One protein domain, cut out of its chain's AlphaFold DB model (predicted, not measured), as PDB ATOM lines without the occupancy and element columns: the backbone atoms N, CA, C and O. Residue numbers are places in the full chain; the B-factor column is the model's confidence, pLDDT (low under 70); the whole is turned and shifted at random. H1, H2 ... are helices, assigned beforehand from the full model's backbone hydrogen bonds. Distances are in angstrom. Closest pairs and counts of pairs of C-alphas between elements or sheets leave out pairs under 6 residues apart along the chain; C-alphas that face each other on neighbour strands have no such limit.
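AT A GLANCE: This is residues 300 to 380 of the 406 residues of an uncharacterized protein of Candidatus Naiadarchaeales archaeon SRR2090153.bin461 (UniProt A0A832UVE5). A lopsided helical hairpin: the short helix H1 runs alongside the first part of the much longer H2, whose residues 366 to 380 stick out as a bare arm and make much of the length. Before H1, residues 300 to 315 have no named element. The printed part has 81 residues with two named helices, H1 then H2, and is all helix. It is only just loose, close to extended, with a radius of gyration of the C-alphas of 17.3 A and spans of 62 by 24 by 19 A.

IN THESE COORDINATES: H1, residues 316 to 333, begins at C-alpha 316 (-39.014, 15.104, -39.081) and is 25.8 A long. H2, residues 344 to 380, is 53.4 A long and ends at C-alpha 380 (-57.334, 43.366, -31.164).

HOW THE PARTS SIT: Residues 300 to 301 pair with 304 to 305, antiparallel. H1 and H2 form a hairpin and touch, H2 with residues 347 to 358 alone; their closest C-alphas, Leu 318 and Ile 358, are 7.1 A apart. They run opposite ways at a shallow tilt of 15 degrees. In H1 and H2 every O i to N i+4 pair is within hydrogen-bond range.

THE WHOLE: The farthest C-alphas, of Pro 337 and Gln 380, are 61.8 A apart. The printed part has no cut, and the link from H1 to H2 is short. Residues 300 to 313 and 379 to 380 have pLDDT under 70.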
ATOM      1  N   GLU A 300     -61.960   7.483 -39.450       64.56
ATOM      2  CA  GLU A 300     -61.916   8.543 -38.444       64.56
ATOM      3  C   GLU A 300     -61.649   7.996 -37.046       64.56
ATOM      4  O   GLU A 300     -62.282   7.040 -36.602       64.56
ATOM      5  N   ILE A 301     -60.740   8.656 -36.330       61.97
ATOM      6  CA  ILE A 301     -60.489   8.419 -34.908       61.97
ATOM      7  C   ILE A 301     -60.817   9.727 -34.195       61.97
ATOM      8  O   ILE A 301     -60.205  10.758 -34.467       61.97
ATOM      9  N   GLY A 302     -61.851   9.716 -33.348       58.19
ATOM     10  CA  GLY A 302     -62.301  10.920 -32.637       58.19
ATOM     11  C   GLY A 302     -62.840  12.039 -33.544       58.19
ATOM     12  O   GLY A 302     -62.685  13.208 -33.211       58.19
ATOM     13  N   GLY A 303     -63.438  11.704 -34.698       58.62
ATOM     14  CA  GLY A 303     -63.964  12.680 -35.671       58.62
ATOM     15  C   GLY A 303     -62.896  13.350 -36.547       58.62
ATOM     16  O   GLY A 303     -63.186  14.313 -37.253       58.62
ATOM     17  N   LEU A 304     -61.652  12.862 -36.496       58.84
ATOM     18  CA  LEU A 304     -60.556  13.314 -37.348       58.84
ATOM     19  C   LEU A 304     -60.287  12.284 -38.442       58.84
ATOM     20  O   LEU A 304     -59.864  11.161 -38.162       58.84
ATOM     21  N   THR A 305     -60.470  12.683 -39.700       61.59
ATOM     22  CA  THR A 305     -60.064  11.876 -40.853       61.59
ATOM     23  C   THR A 305     -58.536  11.843 -40.955       61.59
ATOM     24  O   THR A 305     -57.897  12.832 -41.327       61.59
ATOM     25  N   PHE A 306     -57.922  10.696 -40.662       59.31
ATOM     26  CA  PHE A 306     -56.464  10.570 -40.643       59.31
ATOM     27  C   PHE A 306     -55.928  10.072 -41.991       59.31
ATOM     28  O   PHE A 306     -55.708   8.883 -42.211       59.31
ATOM     29  N   ASN A 307     -55.711  10.982 -42.942       59.34
ATOM     30  CA  ASN A 307     -55.138  10.606 -44.235       59.34
ATOM     31  C   ASN A 307     -53.598  10.633 -44.189       59.34
ATOM     32  O   ASN A 307     -52.951  11.672 -44.340       59.34
ATOM     33  N   LEU A 308     -53.000   9.445 -44.032       54.06
ATOM     34  CA  LEU A 308     -51.545   9.234 -43.994       54.06
ATOM     35  C   LEU A 308     -50.807   9.746 -45.247       54.06
ATOM     36  O   LEU A 308     -49.611  10.025 -45.179       54.06
ATOM     37  N   ARG A 309     -51.487   9.896 -46.395       53.34
ATOM     38  CA  ARG A 309     -50.874  10.397 -47.642       53.34
ATOM     39  C   ARG A 309     -50.781  11.922 -47.695       53.34
ATOM     40  O   ARG A 309     -50.001  12.448 -48.485       53.34
ATOM     41  N   THR A 310     -51.554  12.632 -46.874       53.78
ATOM     42  CA  THR A 310     -51.662  14.100 -46.915       53.78
ATOM     43  C   THR A 310     -51.121  14.804 -45.679       53.78
ATOM     44  O   THR A 310     -51.079  16.034 -45.681       53.78
ATOM     45  N   ASN A 311     -50.664  14.079 -44.652       55.78
ATOM     46  CA  ASN A 311     -50.134  14.690 -43.434       55.78
ATOM     47  C   ASN A 311     -48.755  15.338 -43.666       55.78
ATOM     48  O   ASN A 311     -47.714  14.846 -43.238       55.78
ATOM     49  N   LYS A 312     -48.765  16.515 -44.304       56.88
ATOM     50  CA  LYS A 312     -47.641  17.461 -44.389       56.88
ATOM     51  C   LYS A 312     -47.210  18.010 -43.016       56.88
ATOM     52  O   LYS A 312     -46.233  18.746 -42.959       56.88
ATOM     53  N   GLY A 313     -47.925  17.667 -41.941       63.81
ATOM     54  CA  GLY A 313     -47.683  18.137 -40.575       63.81
ATOM     55  C   GLY A 313     -46.877  17.196 -39.672       63.81
ATOM     56  O   GLY A 313     -46.664  17.548 -38.521       63.81
ATOM     57  N   ILE A 314     -46.432  16.019 -40.137       74.44
ATOM     58  CA  ILE A 314     -45.620  15.118 -39.296       74.44
ATOM     59  C   ILE A 314     -44.199  15.681 -39.174       74.44
ATOM     60  O   ILE A 314     -43.521  15.883 -40.190       74.44
ATOM     61  N   LYS A 315     -43.728  15.907 -37.941       81.44
ATOM     62  CA  LYS A 315     -42.379  16.430 -37.688       81.44
ATOM     63  C   LYS A 315     -41.287  15.451 -38.168       81.44
ATOM     64  O   LYS A 315     -41.501  14.236 -38.224       81.44
ATOM     65  N   PRO A 316     -40.072  15.938 -38.500       85.38
ATOM     66  CA  PRO A 316     -39.014  15.104 -39.081       85.38
ATOM     67  C   PRO A 316     -38.584  13.894 -38.240       85.38
ATOM     68  O   PRO A 316     -38.220  12.866 -38.809       85.38
ATOM     69  N   HIS A 317     -38.615  13.994 -36.906       87.25
ATOM     70  CA  HIS A 317     -38.214  12.888 -36.033       87.25
ATOM     71  C   HIS A 317     -39.246  11.746 -36.052       87.25
ATOM     72  O   HIS A 317     -38.854  10.609 -36.298       87.25
ATOM     73  N   LEU A 318     -40.552  12.045 -35.967       84.94
ATOM     74  CA  LEU A 318     -41.624  11.052 -36.136       84.94
ATOM     75  C   LEU A 318     -41.586  10.398 -37.517       84.94
ATOM     76  O   LEU A 318     -41.821   9.201 -37.660       84.94
ATOM     77  N   ARG A 319     -41.230  11.159 -38.559       84.38
ATOM     78  CA  ARG A 319     -41.031  10.594 -39.898       84.38
ATOM     79  C   ARG A 319     -39.877   9.587 -39.932       84.38
ATOM     80  O   ARG A 319     -39.990   8.561 -40.595       84.38
ATOM     81  N   LYS A 320     -38.785   9.862 -39.215       88.50
ATOM     82  CA  LYS A 320     -37.656   8.934 -39.082       88.50
ATOM     83  C   LYS A 320     -38.061   7.667 -38.325       88.50
ATOM     84  O   LYS A 320     -37.671   6.584 -38.751       88.50
ATOM     85  N   GLU A 321     -38.849   7.789 -37.257       88.75
ATOM     86  CA  GLU A 321     -39.410   6.637 -36.535       88.75
ATOM     87  C   GLU A 321     -40.333   5.806 -37.436       88.75
ATOM     88  O   GLU A 321     -40.159   4.595 -37.538       88.75
ATOM     89  N   LEU A 322     -41.221   6.452 -38.196       86.69
ATOM     90  CA  LEU A 322     -42.091   5.786 -39.168       86.69
ATOM     91  C   LEU A 322     -41.297   5.019 -40.233       86.69
ATOM     92  O   LEU A 322     -41.646   3.893 -40.592       86.69
ATOM     93  N   ASP A 323     -40.236   5.624 -40.765       87.25
ATOM     94  CA  ASP A 323     -39.378   4.972 -41.752       87.25
ATOM     95  C   ASP A 323     -38.546   3.835 -41.130       87.25
ATOM     96  O   ASP A 323     -38.291   2.839 -41.809       87.25
ATOM     97  N   GLY A 324     -38.192   3.931 -39.843       90.81
ATOM     98  CA  GLY A 324     -37.611   2.838 -39.058       90.81
ATOM     99  C   GLY A 324     -38.581   1.666 -38.895       90.81
ATOM    100  O   GLY A 324     -38.254   0.540 -39.269       90.81
ATOM    101  N   LEU A 325     -39.816   1.937 -38.469       89.88
ATOM    102  CA  LEU A 325     -40.862   0.924 -38.324       89.88
ATOM    103  C   LEU A 325     -41.175   0.225 -39.655       89.88
ATOM    104  O   LEU A 325     -41.339  -0.993 -39.703       89.88
ATOM    105  N   LYS A 326     -41.199   0.957 -40.777       88.19
ATOM    106  CA  LYS A 326     -41.339   0.349 -42.115       88.19
ATOM    107  C   LYS A 326     -40.208  -0.629 -42.437       88.19
ATOM    108  O   LYS A 326     -40.455  -1.638 -43.096       88.19
ATOM    109  N   GLN A 327     -38.975  -0.338 -42.019       89.94
ATOM    110  CA  GLN A 327     -37.843  -1.244 -42.223       89.94
ATOM    111  C   GLN A 327     -37.961  -2.489 -41.344       89.94
ATOM    112  O   GLN A 327     -37.752  -3.592 -41.847       89.94
ATOM    113  N   GLU A 328     -38.356  -2.340 -40.079       91.31
ATOM    114  CA  GLU A 328     -38.581  -3.487 -39.190       91.31
ATOM    115  C   GLU A 328     -39.728  -4.377 -39.676       91.31
ATOM    116  O   GLU A 328     -39.583  -5.598 -39.712       91.31
ATOM    117  N   LYS A 329     -40.817  -3.794 -40.189       89.75
ATOM    118  CA  LYS A 329     -41.891  -4.552 -40.849       89.75
ATOM    119  C   LYS A 329     -41.385  -5.384 -42.023       89.75
ATOM    120  O   LYS A 329     -41.760  -6.543 -42.151       89.75
ATOM    121  N   ARG A 330     -40.500  -4.834 -42.864       87.56
ATOM    122  CA  ARG A 330     -39.881  -5.599 -43.962       87.56
ATOM    123  C   ARG A 330     -39.048  -6.761 -43.432       87.56
ATOM    124  O   ARG A 330     -39.211  -7.883 -43.896       87.56
ATOM    125  N   LYS A 331     -38.215  -6.519 -42.417       88.38
ATOM    126  CA  LYS A 331     -37.438  -7.580 -41.762       88.38
ATOM    127  C   LYS A 331     -38.343  -8.676 -41.194       88.38
ATOM    128  O   LYS A 331     -38.015  -9.853 -41.330       88.38
ATOM    129  N   TYR A 332     -39.474  -8.307 -40.599       87.75
ATOM    130  CA  TYR A 332     -40.466  -9.250 -40.091       87.75
ATOM    131  C   TYR A 332     -41.117 -10.088 -41.204       87.75
ATOM    132  O   TYR A 332     -41.150 -11.317 -41.097       87.75
ATOM    133  N   LEU A 333     -41.561  -9.451 -42.296       83.94
ATOM    134  CA  LEU A 333     -42.107 -10.135 -43.481       83.94
ATOM    135  C   LEU A 333     -41.116 -11.148 -44.058       83.94
ATOM    136  O   LEU A 333     -41.500 -12.249 -44.459       83.94
ATOM    137  N   ASP A 334     -39.833 -10.786 -44.070       80.38
ATOM    138  CA  ASP A 334     -38.739 -11.602 -44.600       80.38
ATOM    139  C   ASP A 334     -38.257 -12.684 -43.632       80.38
ATOM    140  O   ASP A 334     -37.385 -13.481 -43.985       80.38
ATOM    141  N   ASN A 335     -38.815 -12.739 -42.417       79.00
ATOM    142  CA  ASN A 335     -38.325 -13.573 -41.322       79.00
ATOM    143  C   ASN A 335     -36.817 -13.369 -41.053       79.00
ATOM    144  O   ASN A 335     -36.079 -14.320 -40.772       79.00
ATOM    145  N   ALA A 336     -36.336 -12.127 -41.157       83.19
ATOM    146  CA  ALA A 336     -34.935 -11.799 -40.948       83.19
ATOM    147  C   ALA A 336     -34.524 -12.077 -39.485       83.19
ATOM    148  O   ALA A 336     -35.207 -11.638 -38.555       83.19
ATOM    149  N   PRO A 337     -33.373 -12.734 -39.232       81.56
ATOM    150  CA  PRO A 337     -32.903 -12.986 -37.865       81.56
ATOM    151  C   PRO A 337     -32.730 -11.702 -37.039       81.56
ATOM    152  O   PRO A 337     -32.951 -11.706 -35.828       81.56
ATOM    153  N   THR A 338     -32.375 -10.609 -37.719       87.44
ATOM    154  CA  THR A 338     -32.143  -9.267 -37.173       87.44
ATOM    155  C   THR A 338     -33.408  -8.430 -36.992       87.44
ATOM    156  O   THR A 338     -33.282  -7.276 -36.593       87.44
ATOM    157  N   ALA A 339     -34.596  -8.958 -37.313       86.06
ATOM    158  CA  ALA A 339     -35.856  -8.271 -37.033       86.06
ATOM    159  C   ALA A 339     -35.979  -8.024 -35.526       86.06
ATOM    160  O   ALA A 339     -35.791  -8.966 -34.749       86.06
ATOM    161  N   GLU A 340     -36.278  -6.792 -35.130       89.25
ATOM    162  CA  GLU A 340     -36.543  -6.446 -33.734       89.25
ATOM    163  C   GLU A 340     -37.798  -7.170 -33.241       89.25
ATOM    164  O   GLU A 340     -37.744  -7.918 -32.264       89.25
ATOM    165  N   PHE A 341     -38.880  -7.061 -34.012       87.50
ATOM    166  CA  PHE A 341     -40.168  -7.673 -33.705       87.50
ATOM    167  C   PHE A 341     -40.256  -9.123 -34.199       87.50
ATOM    168  O   PHE A 341     -39.839  -9.452 -35.317       87.50
ATOM    169  N   LYS A 342     -40.810 -10.012 -33.368       81.25
ATOM    170  CA  LYS A 342     -40.941 -11.460 -33.640       81.25
ATOM    171  C   LYS A 342     -42.383 -11.913 -33.874       81.25
ATOM    172  O   LYS A 342     -42.621 -13.054 -34.300       81.25
ATOM    173  N   ASN A 343     -43.355 -11.049 -33.617       82.88
ATOM    174  CA  ASN A 343     -44.774 -11.295 -33.855       82.88
ATOM    175  C   ASN A 343     -45.485  -9.996 -34.276       82.88
ATOM    176  O   ASN A 343     -44.959  -8.903 -34.077       82.88
ATOM    177  N   ALA A 344     -46.667 -10.125 -34.882       83.38
ATOM    178  CA  ALA A 344     -47.454  -8.970 -35.307       83.38
ATOM    179  C   ALA A 344     -48.015  -8.131 -34.152       83.38
ATOM    180  O   ALA A 344     -48.305  -6.960 -34.371       83.38
ATOM    181  N   GLU A 345     -48.152  -8.690 -32.947       85.81
ATOM    182  CA  GLU A 345     -48.634  -7.952 -31.773       85.81
ATOM    183  C   GLU A 345     -47.623  -6.878 -31.356       85.81
ATOM    184  O   GLU A 345     -47.982  -5.712 -31.279       85.81
ATOM    185  N   GLU A 346     -46.336  -7.220 -31.275       89.12
ATOM    186  CA  GLU A 346     -45.252  -6.261 -31.020       89.12
ATOM    187  C   GLU A 346     -45.196  -5.143 -32.079       89.12
ATOM    188  O   GLU A 346     -44.976  -3.977 -31.756       89.12
ATOM    189  N   ILE A 347     -45.424  -5.479 -33.355       88.88
ATOM    190  CA  ILE A 347     -45.487  -4.482 -34.435       88.88
ATOM    191  C   ILE A 347     -46.697  -3.567 -34.250       88.88
ATOM    192  O   ILE A 347     -46.591  -2.365 -34.480       88.88
ATOM    193  N   LYS A 348     -47.848  -4.130 -33.875       87.81
ATOM    194  CA  LYS A 348     -49.081  -3.379 -33.642       87.81
ATOM    195  C   LYS A 348     -48.941  -2.442 -32.443       87.81
ATOM    196  O   LYS A 348     -49.371  -1.298 -32.531       87.81
ATOM    197  N   ASP A 349     -48.307  -2.891 -31.368       89.44
ATOM    198  CA  ASP A 349     -48.040  -2.059 -30.194       89.44
ATOM    199  C   ASP A 349     -47.135  -0.875 -30.556       89.44
ATOM    200  O   ASP A 349     -47.412   0.261 -30.174       89.44
ATOM    201  N   GLU A 350     -46.106  -1.107 -31.373       90.81
ATOM    202  CA  GLU A 350     -45.236  -0.040 -31.870       90.81
ATOM    203  C   GLU A 350     -45.956   0.906 -32.851       90.81
ATOM    204  O   GLU A 350     -45.713   2.114 -32.849       90.81
ATOM    205  N   GLU A 351     -46.876   0.391 -33.677       88.25
ATOM    206  CA  GLU A 351     -47.757   1.222 -34.505       88.25
ATOM    207  C   GLU A 351     -48.633   2.138 -33.657       88.25
ATOM    208  O   GLU A 351     -48.736   3.319 -33.978       88.25
ATOM    209  N   ILE A 352     -49.245   1.601 -32.596       87.75
ATOM    210  CA  ILE A 352     -50.091   2.358 -31.670       87.75
ATOM    211  C   ILE A 352     -49.249   3.415 -30.958       87.75
ATOM    212  O   ILE A 352     -49.605   4.585 -31.008       87.75
ATOM    213  N   ARG A 353     -48.080   3.048 -30.413       91.88
ATOM    214  CA  ARG A 353     -47.149   3.994 -29.775       91.88
ATOM    215  C   ARG A 353     -46.787   5.151 -30.703       91.88
ATOM    216  O   ARG A 353     -46.832   6.314 -30.311       91.88
ATOM    217  N   LEU A 354     -46.403   4.841 -31.943       87.06
ATOM    218  CA  LEU A 354     -46.049   5.863 -32.924       87.06
ATOM    219  C   LEU A 354     -47.264   6.716 -33.304       87.06
ATOM    220  O   LEU A 354     -47.123   7.914 -33.535       87.06
ATOM    221  N   PHE A 355     -48.444   6.106 -33.391       83.56
ATOM    222  CA  PHE A 355     -49.682   6.803 -33.695       83.56
ATOM    223  C   PHE A 355     -50.084   7.773 -32.578       83.56
ATOM    224  O   PHE A 355     -50.366   8.933 -32.881       83.56
ATOM    225  N   ASP A 356     -50.010   7.343 -31.320       86.56
ATOM    226  CA  ASP A 356     -50.243   8.179 -30.141       86.56
ATOM    227  C   ASP A 356     -49.283   9.374 -30.134       86.56
ATOM    228  O   ASP A 356     -49.730  10.514 -30.058       86.56
ATOM    229  N   ASN A 357     -47.986   9.155 -30.392       87.62
ATOM    230  CA  ASN A 357     -47.013  10.248 -30.505       87.62
ATOM    231  C   ASN A 357     -47.377  11.265 -31.604       87.62
ATOM    232  O   ASN A 357     -47.175  12.466 -31.438       87.62
ATOM    233  N   ILE A 358     -47.892  10.805 -32.753       83.75
ATOM    234  CA  ILE A 358     -48.327  11.711 -33.830       83.75
ATOM    235  C   ILE A 358     -49.560  12.512 -33.389       83.75
ATOM    236  O   ILE A 358     -49.671  13.691 -33.742       83.75
ATOM    237  N   ILE A 359     -50.492  11.891 -32.660       82.19
ATOM    238  CA  ILE A 359     -51.675  12.569 -32.124       82.19
ATOM    239  C   ILE A 359     -51.267  13.610 -31.084       82.19
ATOM    240  O   ILE A 359     -51.674  14.762 -31.224       82.19
ATOM    241  N   ASP A 360     -50.444  13.240 -30.106       86.44
ATOM    242  CA  ASP A 360     -49.993  14.126 -29.032       86.44
ATOM    243  C   ASP A 360     -49.286  15.356 -29.604       86.44
ATOM    244  O   ASP A 360     -49.648  16.491 -29.296       86.44
ATOM    245  N   GLU A 361     -48.369  15.163 -30.556       83.62
ATOM    246  CA  GLU A 361     -47.722  16.293 -31.221       83.62
ATOM    247  C   GLU A 361     -48.711  17.176 -31.989       83.62
ATOM    248  O   GLU A 361     -48.516  18.392 -32.105       83.62
ATOM    249  N   ARG A 362     -49.768  16.587 -32.558       80.81
ATOM    250  CA  ARG A 362     -50.792  17.360 -33.262       80.81
ATOM    251  C   ARG A 362     -51.638  18.170 -32.285       80.81
ATOM    252  O   ARG A 362     -51.984  19.299 -32.635       80.81
ATOM    253  N   ILE A 363     -51.939  17.622 -31.110       84.50
ATOM    254  CA  ILE A 363     -52.615  18.324 -30.015       84.50
ATOM    255  C   ILE A 363     -51.758  19.511 -29.573       84.50
ATOM    256  O   ILE A 363     -52.245  20.634 -29.638       84.50
ATOM    257  N   GLU A 364     -50.473  19.303 -29.280       87.00
ATOM    258  CA  GLU A 364     -49.550  20.380 -28.882       87.00
ATOM    259  C   GLU A 364     -49.480  21.514 -29.922       87.00
ATOM    260  O   GLU A 364     -49.489  22.699 -29.580       87.00
ATOM    261  N   CYS A 365     -49.431  21.168 -31.217       83.00
ATOM    262  CA  CYS A 365     -49.450  22.169 -32.287       83.00
ATOM    263  C   CYS A 365     -50.749  22.986 -32.274       83.00
ATOM    264  O   CYS A 365     -50.708  24.204 -32.404       83.00
ATOM    265  N   LEU A 366     -51.896  22.317 -32.125       84.75
ATOM    266  CA  LEU A 366     -53.200  22.980 -32.107       84.75
ATOM    267  C   LEU A 366     -53.392  23.837 -30.851       84.75
ATOM    268  O   LEU A 366     -53.964  24.916 -30.950       84.75
ATOM    269  N   GLU A 367     -52.902  23.395 -29.694       89.50
ATOM    270  CA  GLU A 367     -52.909  24.183 -28.457       89.50
ATOM    271  C   GLU A 367     -52.072  25.455 -28.612       89.50
ATOM    272  O   GLU A 367     -52.545  26.542 -28.290       89.50
ATOM    273  N   THR A 368     -50.883  25.342 -29.213       87.50
ATOM    274  CA  THR A 368     -50.031  26.502 -29.522       87.50
ATOM    275  C   THR A 368     -50.735  27.475 -30.473       87.50
ATOM    276  O   THR A 368     -50.739  28.684 -30.237       87.50
ATOM    277  N   ASP A 369     -51.372  26.968 -31.534       86.00
ATOM    278  CA  ASP A 369     -52.133  27.798 -32.474       86.00
ATOM    279  C   ASP A 369     -53.297  28.515 -31.758       86.00
ATOM    280  O   ASP A 369     -53.529  29.705 -31.976       86.00
ATOM    281  N   ILE A 370     -54.009  27.820 -30.861       89.75
ATOM    282  CA  ILE A 370     -55.086  28.403 -30.047       89.75
ATOM    283  C   ILE A 370     -54.548  29.519 -29.148       89.75
ATOM    284  O   ILE A 370     -55.187  30.568 -29.054       89.75
ATOM    285  N   GLU A 371     -53.398  29.331 -28.501       90.62
ATOM    286  CA  GLU A 371     -52.769  30.360 -27.666       90.62
ATOM    287  C   GLU A 371     -52.416  31.611 -28.477       90.62
ATOM    288  O   GLU A 371     -52.757  32.721 -28.062       90.62
ATOM    289  N   VAL A 372     -51.815  31.438 -29.660       89.06
ATOM    290  CA  VAL A 372     -51.471  32.543 -30.571       89.06
ATOM    291  C   VAL A 372     -52.725  33.295 -31.007       89.06
ATOM    292  O   VAL A 372     -52.796  34.512 -30.839       89.06
ATOM    293  N   TYR A 373     -53.754  32.595 -31.488       88.25
ATOM    294  CA  TYR A 373     -54.999  33.246 -31.904       88.25
ATOM    295  C   TYR A 373     -55.728  33.919 -30.739       88.25
ATOM    296  O   TYR A 373     -56.334  34.978 -30.907       88.25
ATOM    297  N   THR A 374     -55.668  33.338 -29.541       88.88
ATOM    298  CA  THR A 374     -56.256  33.946 -28.341       88.88
ATOM    299  C   THR A 374     -55.518  35.230 -27.960       88.88
ATOM    300  O   THR A 374     -56.171  36.211 -27.595       88.88
ATOM    301  N   ALA A 375     -54.189  35.254 -28.090       84.38
ATOM    302  CA  ALA A 375     -53.378  36.452 -27.886       84.38
ATOM    303  C   ALA A 375     -53.694  37.537 -28.930       84.38
ATOM    304  O   ALA A 375     -53.982  38.668 -28.545       84.38
ATOM    305  N   GLU A 376     -53.761  37.190 -30.219       83.19
ATOM    306  CA  GLU A 376     -54.118  38.124 -31.302       83.19
ATOM    307  C   GLU A 376     -55.523  38.726 -31.114       83.19
ATOM    308  O   GLU A 376     -55.730  39.927 -31.300       83.19
ATOM    309  N   ILE A 377     -56.505  37.917 -30.696       81.00
ATOM    310  CA  ILE A 377     -57.862  38.393 -30.378       81.00
ATOM    311  C   ILE A 377     -57.857  39.300 -29.137       81.00
ATOM    312  O   ILE A 377     -58.633  40.259 -29.068       81.00
ATOM    313  N   GLY A 378     -57.018  38.997 -28.143       73.25
ATOM    314  CA  GLY A 378     -56.814  39.831 -26.959       73.25
ATOM    315  C   GLY A 378     -56.241  41.203 -27.317       73.25
ATOM    316  O   GLY A 378     -56.815  42.221 -26.933       73.25
ATOM    317  N   GLU A 379     -55.186  41.234 -28.132       63.09
ATOM    318  CA  GLU A 379     -54.560  42.466 -28.624       63.09
ATOM    319  C   GLU A 379     -55.520  43.290 -29.498       63.09
ATOM    320  O   GLU A 379     -55.635  44.498 -29.308       63.09
ATOM    321  N   GLN A 380     -56.315  42.659 -30.372       58.53
ATOM    322  CA  GLN A 380     -57.334  43.366 -31.164       58.53
ATOM    323  C   GLN A 380     -58.476  43.958 -30.323       58.53
ATOM    324  O   GLN A 380     -59.086  44.952 -30.727       58.53
TER     325      GLN A 380